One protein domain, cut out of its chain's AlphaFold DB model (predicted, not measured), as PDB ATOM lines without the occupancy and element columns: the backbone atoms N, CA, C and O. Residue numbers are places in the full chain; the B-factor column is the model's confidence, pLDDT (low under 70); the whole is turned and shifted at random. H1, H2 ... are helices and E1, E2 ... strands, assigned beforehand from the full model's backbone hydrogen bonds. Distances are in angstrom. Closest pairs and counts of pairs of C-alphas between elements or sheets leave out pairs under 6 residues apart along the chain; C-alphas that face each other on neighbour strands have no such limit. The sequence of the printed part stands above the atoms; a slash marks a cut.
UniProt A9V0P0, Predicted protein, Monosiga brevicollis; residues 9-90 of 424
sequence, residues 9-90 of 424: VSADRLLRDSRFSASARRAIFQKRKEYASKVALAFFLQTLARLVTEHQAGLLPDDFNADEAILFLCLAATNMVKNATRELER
ATOM      1  N   VAL A   9      49.258  23.179  -8.978       78.81
ATOM      2  CA  VAL A   9      50.133  22.080  -9.405       78.81
ATOM      3  C   VAL A   9      49.413  21.160 -10.378       78.81
ATOM      4  O   VAL A   9      48.192  21.026 -10.336       78.81
ATOM      5  N   SER A  10      50.170  20.458 -11.223       83.19
ATOM      6  CA  SER A  10      49.572  19.447 -12.093       83.19
ATOM      7  C   SER A  10      48.971  18.287 -11.292       83.19
ATOM      8  O   SER A  10      49.482  17.905 -10.231       83.19
ATOM      9  N   ALA A  11      47.915  17.684 -11.835       81.00
ATOM     10  CA  ALA A  11      47.259  16.500 -11.287       81.00
ATOM     11  C   ALA A  11      48.259  15.383 -10.957       81.00
ATOM     12  O   ALA A  11      48.255  14.847  -9.850       81.00
ATOM     13  N   ASP A  12      49.185  15.099 -11.872       79.56
ATOM     14  CA  ASP A  12      50.222  14.085 -11.682       79.56
ATOM     15  C   ASP A  12      51.186  14.428 -10.544       79.56
ATOM     16  O   ASP A  12      51.616  13.550  -9.789       79.56
ATOM     17  N   ARG A  13      51.536  15.712 -10.394       77.19
ATOM     18  CA  ARG A  13      52.389  16.176  -9.296       77.19
ATOM     19  C   ARG A  13      51.662  16.031  -7.958       77.19
ATOM     20  O   ARG A  13      52.293  15.580  -7.008       77.19
ATOM     21  N   LEU A  14      50.362  16.334  -7.887       78.56
ATOM     22  CA  LEU A  14      49.551  16.149  -6.676       78.56
ATOM     23  C   LEU A  14      49.340  14.664  -6.336       78.56
ATOM     24  O   LEU A  14      49.443  14.274  -5.174       78.56
ATOM     25  N   LEU A  15      49.105  13.813  -7.338       74.12
ATOM     26  CA  LEU A  15      48.972  12.364  -7.161       74.12
ATOM     27  C   LEU A  15      50.265  11.716  -6.665       74.12
ATOM     28  O   LEU A  15      50.210  10.750  -5.910       74.12
ATOM     29  N   ARG A  16      51.428  12.261  -7.032       69.38
ATOM     30  CA  ARG A  16      52.736  11.808  -6.531       69.38
ATOM     31  C   ARG A  16      53.168  12.489  -5.230       69.38
ATOM     32  O   ARG A  16      54.169  12.083  -4.643       69.38
ATOM     33  N   ASP A  17      52.428  13.491  -4.753       67.62
ATOM     34  CA  ASP A  17      52.769  14.227  -3.538       67.62
ATOM     35  C   ASP A  17      52.416  13.413  -2.283       67.62
ATOM     36  O   ASP A  17      51.266  13.368  -1.841       67.62
ATOM     37  N   SER A  18      53.424  12.755  -1.705       58.41
ATOM     38  CA  SER A  18      53.287  11.896  -0.523       58.41
ATOM     39  C   SER A  18      52.992  12.652   0.774       58.41
ATOM     40  O   SER A  18      52.680  12.010   1.777       58.41
ATOM     41  N   ARG A  19      53.057  13.992   0.768       59.94
ATOM     42  CA  ARG A  19      52.664  14.825   1.916       59.94
ATOM     43  C   ARG A  19      51.184  14.715   2.260       59.94
ATOM     44  O   ARG A  19      50.811  14.961   3.399       59.94
ATOM     45  N   PHE A  20      50.342  14.408   1.276       61.28
ATOM     46  CA  PHE A  20      48.895  14.370   1.444       61.28
ATOM     47  C   PHE A  20      48.400  12.925   1.494       61.28
ATOM     48  O   PHE A  20      48.850  12.063   0.732       61.28
ATOM     49  N   SER A  21      47.429  12.648   2.366       61.38
ATOM     50  CA  SER A  21      46.782  11.337   2.413       61.38
ATOM     51  C   SER A  21      46.074  11.022   1.085       61.38
ATOM     52  O   SER A  21      45.747  11.908   0.288       61.38
ATOM     53  N   ALA A  22      45.827   9.739   0.805       64.81
ATOM     54  CA  ALA A  22      45.050   9.348  -0.374       64.81
ATOM     55  C   ALA A  22      43.635   9.955  -0.359       64.81
ATOM     56  O   ALA A  22      43.148  10.368  -1.408       64.81
ATOM     57  N   SER A  23      43.006  10.063   0.816       65.00
ATOM     58  CA  SER A  23      41.695  10.697   0.982       65.00
ATOM     59  C   SER A  23      41.740  12.203   0.717       65.00
ATOM     60  O   SER A  23      40.916  12.694  -0.050       65.00
ATOM     61  N   ALA A  24      42.736  12.920   1.250       66.44
ATOM     62  CA  ALA A  24      42.907  14.353   1.010       66.44
ATOM     63  C   ALA A  24      43.132  14.653  -0.478       66.44
ATOM     64  O   ALA A  24      42.500  15.549  -1.032       66.44
ATOM     65  N   ARG A  25      43.965  13.848  -1.156       78.31
ATOM     66  CA  ARG A  25      44.160  13.956  -2.611       78.31
ATOM     67  C   ARG A  25      42.840  13.756  -3.358       78.31
ATOM     68  O   ARG A  25      42.467  14.614  -4.147       78.31
ATOM     69  N   ARG A  26      42.093  12.683  -3.070       78.69
ATOM     70  CA  ARG A  26      40.790  12.407  -3.712       78.69
ATOM     71  C   ARG A  26      39.771  13.527  -3.497       78.69
ATOM     72  O   ARG A  26      39.085  13.887  -4.448       78.69
ATOM     73  N   ALA A  27      39.700  14.100  -2.297       79.50
ATOM     74  CA  ALA A  27      38.773  15.187  -1.984       79.50
ATOM     75  C   ALA A  27      39.010  16.432  -2.857       79.50
ATOM     76  O   ALA A  27      38.056  17.054  -3.315       79.50
ATOM     77  N   ILE A  28      40.272  16.763  -3.155       80.19
ATOM     78  CA  ILE A  28      40.630  17.892  -4.033       80.19
ATOM     79  C   ILE A  28      40.163  17.635  -5.465       80.19
ATOM     80  O   ILE A  28      39.518  18.490  -6.072       80.19
ATOM     81  N   PHE A  29      40.455  16.440  -5.990       84.88
ATOM     82  CA  PHE A  29      39.992  16.033  -7.317       84.88
ATOM     83  C   PHE A  29      38.467  16.086  -7.410       84.88
ATOM     84  O   PHE A  29      37.934  16.616  -8.383       84.88
ATOM     85  N   GLN A  30      37.771  15.592  -6.385       85.00
ATOM     86  CA  GLN A  30      36.314  15.581  -6.334       85.00
ATOM     87  C   GLN A  30      35.737  17.004  -6.313       85.00
ATOM     88  O   GLN A  30      34.906  17.333  -7.156       85.00
ATOM     89  N   LYS A  31      36.255  17.882  -5.446       84.75
ATOM     90  CA  LYS A  31      35.831  19.286  -5.355       84.75
ATOM     91  C   LYS A  31      36.040  20.038  -6.674       84.75
ATOM     92  O   LYS A  31      35.155  20.767  -7.123       84.75
ATOM     93  N   ARG A  32      37.199  19.860  -7.322       85.75
ATOM     94  CA  ARG A  32      37.488  20.507  -8.613       85.75
ATOM     95  C   ARG A  32      36.600  19.963  -9.728       85.75
ATOM     96  O   ARG A  32      36.110  20.748 -10.535       85.75
ATOM     97  N   LYS A  33      36.375  18.647  -9.756       86.88
ATOM     98  CA  LYS A  33      35.477  17.996 -10.715       86.88
ATOM     99  C   LYS A  33      34.049  18.516 -10.567       86.88
ATOM    100  O   LYS A  33      33.449  18.885 -11.564       86.88
ATOM    101  N   GLU A  34      33.532  18.615  -9.344       88.56
ATOM    102  CA  GLU A  34      32.196  19.162  -9.069       88.56
ATOM    103  C   GLU A  34      32.052  20.613  -9.533       88.56
ATOM    104  O   GLU A  34      31.070  20.955 -10.191       88.56
ATOM    105  N   TYR A  35      33.042  21.460  -9.241       86.50
ATOM    106  CA  TYR A  35      33.051  22.841  -9.720       86.50
ATOM    107  C   TYR A  35      33.075  22.912 -11.254       86.50
ATOM    108  O   TYR A  35      32.257  23.604 -11.856       86.50
ATOM    109  N   ALA A  36      33.965  22.152 -11.896       88.00
ATOM    110  CA  ALA A  36      34.083  22.131 -13.348       88.00
ATOM    111  C   ALA A  36      32.806  21.620 -14.029       88.00
ATOM    112  O   ALA A  36      32.394  22.184 -15.038       88.00
ATOM    113  N   SER A  37      32.151  20.606 -13.458       91.00
ATOM    114  CA  SER A  37      30.861  20.112 -13.946       91.00
ATOM    115  C   SER A  37      29.777  21.188 -13.887       91.00
ATOM    116  O   SER A  37      29.006  21.314 -14.832       91.00
ATOM    117  N   LYS A  38      29.734  22.000 -12.820       92.19
ATOM    118  CA  LYS A  38      28.784  23.122 -12.719       92.19
ATOM    119  C   LYS A  38      29.035  24.178 -13.796       92.19
ATOM    120  O   LYS A  38      28.087  24.634 -14.426       92.19
ATOM    121  N   VAL A  39      30.299  24.530 -14.037       91.44
ATOM    122  CA  VAL A  39      30.678  25.496 -15.085       91.44
ATOM    123  C   VAL A  39      30.348  24.957 -16.480       91.44
ATOM    124  O   VAL A  39      29.772  25.675 -17.291       91.44
ATOM    125  N   ALA A  40      30.666  23.690 -16.753       92.75
ATOM    126  CA  ALA A  40      30.372  23.046 -18.030       92.75
ATOM    127  C   ALA A  40      28.861  22.963 -18.300       92.75
ATOM    128  O   ALA A  40      28.421  23.231 -19.415       92.75
ATOM    129  N   LEU A  41      28.061  22.656 -17.272       93.75
ATOM    130  CA  LEU A  41      26.602  22.661 -17.370       93.75
ATOM    131  C   LEU A  41      26.056  24.069 -17.634       93.75
ATOM    132  O   LEU A  41      25.191  24.234 -18.488       93.75
ATOM    133  N   ALA A  42      26.571  25.090 -16.943       93.44
ATOM    134  CA  ALA A  42      26.166  26.475 -17.175       93.44
ATOM    135  C   ALA A  42      26.484  26.928 -18.611       93.44
ATOM    136  O   ALA A  42      25.619  27.501 -19.269       93.44
ATOM    137  N   PHE A  43      27.681  26.608 -19.117       93.81
ATOM    138  CA  PHE A  43      28.073  26.866 -20.505       93.81
ATOM    139  C   PHE A  43      27.135  26.175 -21.503       93.81
ATOM    140  O   PHE A  43      26.654  26.813 -22.442       93.81
ATOM    141  N   PHE A  44      26.843  24.891 -21.278       94.62
ATOM    142  CA  PHE A  44      25.935  24.116 -22.120       94.62
ATOM    143  C   PHE A  44      24.543  24.755 -22.169       94.62
ATOM    144  O   PHE A  44      24.031  25.033 -23.251       94.62
ATOM    145  N   LEU A  45      23.957  25.051 -21.005       95.31
ATOM    146  CA  LEU A  45      22.611  25.616 -20.904       95.31
ATOM    147  C   LEU A  45      22.519  27.023 -21.504       95.31
ATOM    148  O   LEU A  45      21.561  27.309 -22.216       95.31
ATOM    149  N   GLN A  46      23.506  27.891 -21.260       95.38
ATOM    150  CA  GLN A  46      23.522  29.242 -21.833       95.38
ATOM    151  C   GLN A  46      23.642  29.213 -23.356       95.38
ATOM    152  O   GLN A  46      22.941  29.953 -24.046       95.38
ATOM    153  N   THR A  47      24.503  28.345 -23.887       93.62
ATOM    154  CA  THR A  47      24.703  28.249 -25.336       93.62
ATOM    155  C   THR A  47      23.493  27.616 -26.018       93.62
ATOM    156  O   THR A  47      23.054  28.105 -27.055       93.62
ATOM    157  N   LEU A  48      22.887  26.596 -25.404       93.44
ATOM    158  CA  LEU A  48      21.648  25.999 -25.895       93.44
ATOM    159  C   LEU A  48      20.490  27.009 -25.886       93.44
ATOM    160  O   LEU A  48      19.780  27.130 -26.879       93.44
ATOM    161  N   ALA A  49      20.325  27.772 -24.803       93.69
ATOM    162  CA  ALA A  49      19.295  28.807 -24.716       93.69
ATOM    163  C   ALA A  49      19.459  29.873 -25.811       93.69
ATOM    164  O   ALA A  49      18.475  30.311 -26.413       93.69
ATOM    165  N   ARG A  50      20.706  30.252 -26.115       93.25
ATOM    166  CA  ARG A  50      21.013  31.165 -27.216       93.25
ATOM    167  C   ARG A  50      20.634  30.574 -28.575       93.25
ATOM    168  O   ARG A  50      19.945  31.251 -29.328       93.25
ATOM    169  N   LEU A  51      21.012  29.324 -28.853       91.88
ATOM    170  CA  LEU A  51      20.651  28.641 -30.102       91.88
ATOM    171  C   LEU A  51      19.133  28.556 -30.294       91.88
ATOM    172  O   LEU A  51      18.638  28.813 -31.386       91.88
ATOM    173  N   VAL A  52      18.381  28.259 -29.229       91.19
ATOM    174  CA  VAL A  52      16.909  28.252 -29.266       91.19
ATOM    175  C   VAL A  52      16.361  29.639 -29.605       91.19
ATOM    176  O   VAL A  52      15.453  29.756 -30.424       91.19
ATOM    177  N   THR A  53      16.929  30.691 -29.014       93.38
ATOM    178  CA  THR A  53      16.509  32.077 -29.270       93.38
ATOM    179  C   THR A  53      16.796  32.490 -30.718       93.38
ATOM    180  O   THR A  53      15.937  33.069 -31.378       93.38
ATOM    181  N   GLU A  54      17.982  32.163 -31.238       92.00
ATOM    182  CA  GLU A  54      18.378  32.458 -32.623       92.00
ATOM    183  C   GLU A  54      17.542  31.660 -33.637       92.00
ATOM    184  O   GLU A  54      17.144  32.209 -34.665       92.00
ATOM    185  N   HIS A  55      17.193  30.407 -33.322       89.44
ATOM    186  CA  HIS A  55      16.281  29.599 -34.133       89.44
ATOM    187  C   HIS A  55      14.884  30.223 -34.215       89.44
ATOM    188  O   HIS A  55      14.341  30.387 -35.304       89.44
ATOM    189  N   GLN A  56      14.317  30.622 -33.071       90.06
ATOM    190  CA  GLN A  56      12.999  31.265 -33.008       90.06
ATOM    191  C   GLN A  56      12.957  32.605 -33.754       90.06
ATOM    192  O   GLN A  56      11.920  32.966 -34.303       90.06
ATOM    193  N   ALA A  57      14.076  33.329 -33.789       92.44
ATOM    194  CA  ALA A  57      14.212  34.586 -34.515       92.44
ATOM    195  C   ALA A  57      14.505  34.408 -36.022       92.44
ATOM    196  O   ALA A  57      14.612  35.409 -36.728       92.44
ATOM    197  N   GLY A  58      14.653  33.170 -36.515       91.00
ATOM    198  CA  GLY A  58      14.995  32.888 -37.914       91.00
ATOM    199  C   GLY A  58      16.406  33.342 -38.308       91.00
ATOM    200  O   GLY A  58      16.645  33.662 -39.466       91.00
ATOM    201  N   LEU A  59      17.329  33.423 -37.343       92.06
ATOM    202  CA  LEU A  59      18.696  33.927 -37.535       92.06
ATOM    203  C   LEU A  59      19.722  32.818 -37.809       92.06
ATOM    204  O   LEU A  59      20.899  33.116 -38.019       92.06
ATOM    205  N   LEU A  60      19.307  31.550 -37.766       89.75
ATOM    206  CA  LEU A  60      20.184  30.419 -38.060       89.75
ATOM    207  C   LEU A  60      20.283  30.181 -39.578       89.75
ATOM    208  O   LEU A  60      19.291  30.379 -40.276       89.75
ATOM    209  N   PRO A  61      21.448  29.741 -40.088       90.69
ATOM    210  CA  PRO A  61      21.620  29.370 -41.494       90.69
ATOM    211  C   PRO A  61      20.657  28.265 -41.957       90.69
ATOM    212  O   PRO A  61      20.302  27.386 -41.172       90.69
ATOM    213  N   ASP A  62      20.305  28.261 -43.247       85.00
ATOM    214  CA  ASP A  62      19.411  27.255 -43.851       85.00
ATOM    215  C   ASP A  62      19.977  25.822 -43.791       85.00
ATOM    216  O   ASP A  62      19.226  24.848 -43.812       85.00
ATOM    217  N   ASP A  63      21.301  25.678 -43.695       90.00
ATOM    218  CA  ASP A  63      22.025  24.410 -43.570       90.00
ATOM    219  C   ASP A  63      22.360  24.031 -42.113       90.00
ATOM    220  O   ASP A  63      23.106  23.078 -41.870       90.00
ATOM    221  N   PHE A  64      21.815  24.747 -41.122       89.88
ATOM    222  CA  PHE A  64      22.104  24.500 -39.711       89.88
ATOM    223  C   PHE A  64      21.633  23.112 -39.240       89.88
ATOM    224  O   PHE A  64      20.445  22.786 -39.265       89.88
ATOM    225  N   ASN A  65      22.567  22.322 -38.704       91.31
ATOM    226  CA  ASN A  65      22.297  21.010 -38.123       91.31
ATOM    227  C   ASN A  65      22.273  21.068 -36.583       91.31
ATOM    228  O   ASN A  65      23.311  21.172 -35.922       91.31
ATOM    229  N   ALA A  66      21.075  20.961 -36.005       86.81
ATOM    230  CA  ALA A  66      20.878  21.010 -34.557       86.81
ATOM    231  C   ALA A  66      21.549  19.843 -33.813       86.81
ATOM    232  O   ALA A  66      22.107  20.050 -32.732       86.81
ATOM    233  N   ASP A  67      21.546  18.639 -34.389       89.12
ATOM    234  CA  ASP A  67      22.145  17.456 -33.764       89.12
ATOM    235  C   ASP A  67      23.667  17.599 -33.676       89.12
ATOM    236  O   ASP A  67      24.270  17.312 -32.638       89.12
ATOM    237  N   GLU A  68      24.294  18.116 -34.736       91.38
ATOM    238  CA  GLU A  68      25.733  18.383 -34.769       91.38
ATOM    239  C   GLU A  68      26.132  19.475 -33.765       91.38
ATOM    240  O   GLU A  68      27.102  19.316 -33.017       91.38
ATOM    241  N   ALA A  69      25.338  20.546 -33.667       88.94
ATOM    242  CA  ALA A  69      25.555  21.605 -32.688       88.94
ATOM    243  C   ALA A  69      25.443  21.088 -31.240       88.94
ATOM    244  O   ALA A  69      26.302  21.383 -30.404       88.94
ATOM    245  N   ILE A  70      24.430  20.269 -30.934       91.00
ATOM    246  CA  ILE A  70      24.252  19.665 -29.602       91.00
ATOM    247  C   ILE A  70      25.410  18.714 -29.276       91.00
ATOM    248  O   ILE A  70      25.948  18.756 -28.165       91.00
ATOM    249  N   LEU A  71      25.838  17.887 -30.234       92.69
ATOM    250  CA  LEU A  71      26.994  17.002 -30.072       92.69
ATOM    251  C   LEU A  71      28.272  17.792 -29.771       92.69
ATOM    252  O   LEU A  71      29.015  17.435 -28.850       92.69
ATOM    253  N   PHE A  72      28.503  18.894 -30.486       93.50
ATOM    254  CA  PHE A  72      29.648  19.766 -30.247       93.50
ATOM    255  C   PHE A  72      29.609  20.389 -28.845       93.50
ATOM    256  O   PHE A  72      30.625  20.400 -28.144       93.50
ATOM    257  N   LEU A  73      28.436  20.834 -28.384       92.50
ATOM    258  CA  LEU A  73      28.259  21.370 -27.030       92.50
ATOM    259  C   LEU A  73      28.523  20.319 -25.945       92.50
ATOM    260  O   LEU A  73      29.217  20.611 -24.966       92.50
ATOM    261  N   CYS A  74      28.040  19.089 -26.126       91.94
ATOM    262  CA  CYS A  74      28.325  17.968 -25.226       91.94
ATOM    263  C   CYS A  74      29.829  17.657 -25.158       91.94
ATOM    264  O   CYS A  74      30.387  17.443 -24.071       91.94
ATOM    265  N   LEU A  75      30.512  17.667 -26.307       93.94
ATOM    266  CA  LEU A  75      31.953  17.442 -26.389       93.94
ATOM    267  C   LEU A  75      32.740  18.575 -25.713       93.94
ATOM    268  O   LEU A  75      33.663  18.309 -24.937       93.94
ATOM    269  N   ALA A  76      32.357  19.830 -25.957       91.25
ATOM    270  CA  ALA A  76      32.961  21.004 -25.337       91.25
ATOM    271  C   ALA A  76      32.816  20.963 -23.809       91.25
ATOM    272  O   ALA A  76      33.819  21.058 -23.097       91.25
ATOM    273  N   ALA A  77      31.607  20.709 -23.299       90.81
ATOM    274  CA  ALA A  77      31.340  20.574 -21.867       90.81
ATOM    275  C   ALA A  77      32.180  19.450 -21.227       90.81
ATOM    276  O   ALA A  77      32.798  19.640 -20.177       90.81
ATOM    277  N   THR A  78      32.290  18.297 -21.893       90.19
ATOM    278  CA  THR A  78      33.114  17.169 -21.422       90.19
ATOM    279  C   THR A  78      34.601  17.535 -21.364       90.19
ATOM    280  O   THR A  78      35.288  17.249 -20.376       90.19
ATOM    281  N   ASN A  79      35.107  18.215 -22.394       90.50
ATOM    282  CA  ASN A  79      36.495  18.668 -22.450       90.50
ATOM    283  C   ASN A  79      36.804  19.735 -21.395       90.50
ATOM    284  O   ASN A  79      37.894  19.713 -20.821       90.50
ATOM    285  N   MET A  80      35.853  20.616 -21.072       88.31
ATOM    286  CA  MET A  80      36.003  21.587 -19.986       88.31
ATOM    287  C   MET A  80      36.233  20.892 -18.640       88.31
ATOM    288  O   MET A  80      37.187  21.228 -17.938       88.31
ATOM    289  N   VAL A  81      35.437  19.868 -18.303       87.00
ATOM    290  CA  VAL A  81      35.617  19.098 -17.056       87.00
ATOM    291  C   VAL A  81      36.963  18.369 -17.040       87.00
ATOM    292  O   VAL A  81      37.688  18.399 -16.040       87.00
ATOM    293  N   LYS A  82      37.337  17.744 -18.163       85.88
ATOM    294  CA  LYS A  82      38.613  17.031 -18.304       85.88
ATOM    295  C   LYS A  82      39.817  17.965 -18.153       85.88
ATOM    296  O   LYS A  82      40.785  17.609 -17.489       85.88
ATOM    297  N   ASN A  83      39.759  19.163 -18.729       86.19
ATOM    298  CA  ASN A  83      40.860  20.123 -18.680       86.19
ATOM    299  C   ASN A  83      40.949  20.836 -17.325       86.19
ATOM    300  O   ASN A  83      42.051  21.032 -16.815       86.19
ATOM    301  N   ALA A  84      39.817  21.133 -16.685       81.31
ATOM    302  CA  ALA A  84      39.776  21.802 -15.386       81.31
ATOM    303  C   ALA A  84      40.389  20.985 -14.233       81.31
ATOM    304  O   ALA A  84      40.679  21.547 -13.176       81.31
ATOM    305  N   THR A  85      40.587  19.675 -14.424       79.75
ATOM    306  CA  THR A  85      41.223  18.776 -13.447       79.75
ATOM    307  C   THR A  85      42.716  18.551 -13.695       79.75
ATOM    308  O   THR A  85      43.350  17.863 -12.899       79.75
ATOM    309  N   ARG A  86      43.304  19.137 -14.753       82.56
ATOM    310  CA  ARG A  86      44.749  19.034 -15.048       82.56
ATOM    311  C   ARG A  86      45.611  19.848 -14.091       82.56
ATOM    312  O   ARG A  86      46.710  19.413 -13.753       82.56
ATOM    313  N   GLU A  87      45.099  20.990 -13.654       80.38
ATOM    314  CA  GLU A  87      45.747  21.906 -12.724       80.38
ATOM    315  C   GLU A  87      44.875  22.074 -11.485       80.38
ATOM    316  O   GLU A  87      43.688  22.400 -11.569       80.38
ATOM    317  N   LEU A  88      45.460  21.784 -10.327       80.88
ATOM    318  CA  LEU A  88      44.766  21.694  -9.054       80.88
ATOM    319  C   LEU A  88      45.408  22.629  -8.045       80.88
ATOM    320  O   LEU A  88      46.634  22.691  -7.928       80.88
ATOM    321  N   GLU A  89      44.563  23.299  -7.269       72.56
ATOM    322  CA  GLU A  89      45.019  24.020  -6.092       72.56
ATOM    323  C   GLU A  89      45.575  23.029  -5.074       72.56
ATOM    324  O   GLU A  89      44.912  22.083  -4.630       72.56
ATOM    325  N   ARG A  90      46.837  23.239  -4.728       67.50
ATOM    326  CA  ARG A  90      47.528  22.455  -3.722       67.50
ATOM    327  C   ARG A  90      47.084  22.944  -2.343       67.50
ATOM    328  O   ARG A  90      47.109  24.151  -2.112       67.50
TER     329      ARG A  90
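AT A GLANCE: This is residues 9 to 90 of the 424 residues of the protein "Predicted protein" of Monosiga brevicollis (UniProt A9V0P0). A long helical hairpin, H2 with the shorter H3 folded back along it, makes a thin rod; H1 and the short strand E1 sit near the end where H2 begins. The 82 printed residues, mostly helix by class, have three named helices and one named strand, in the order H1, H2, H3, E1. The whole is only just extended, close to loose, with a radius of gyration of the C-alphas of 17.9 A and spans of 58 by 17 by 15 A.

HOW THE PARTS SIT: H1, residues 11 to 15, is close to but not clearly touching H2, residues 22 to 56; their closest C-alphas, Leu 15 and Arg 25, are 6.8 A apart. H2 touches H3, residues 66 to 84, with residues 32 to 48 alone; this hairpin runs opposite ways at a shallow tilt of 25 degrees, closest C-alphas Ala 40 and Ala 77, 4.7 A. E1, residues 87 to 89, pairs with no named strand; residues 87 to 88 pair antiparallel with 9 to 10. Every O i to N i+4 pair in H1, H2 and H3 is within hydrogen-bond range.

IN THESE COORDINATES: H1 begins at C-alpha 11 (47.259, 16.500, -11.287). H2 measures 50.7 A, H3 26.9 A. E1 ends at C-alpha 89 (45.019, 24.020, -6.092).

THE WHOLE: The printed part has no cut and no long link. Residues 16 to 24 and 90 have pLDDT under 70.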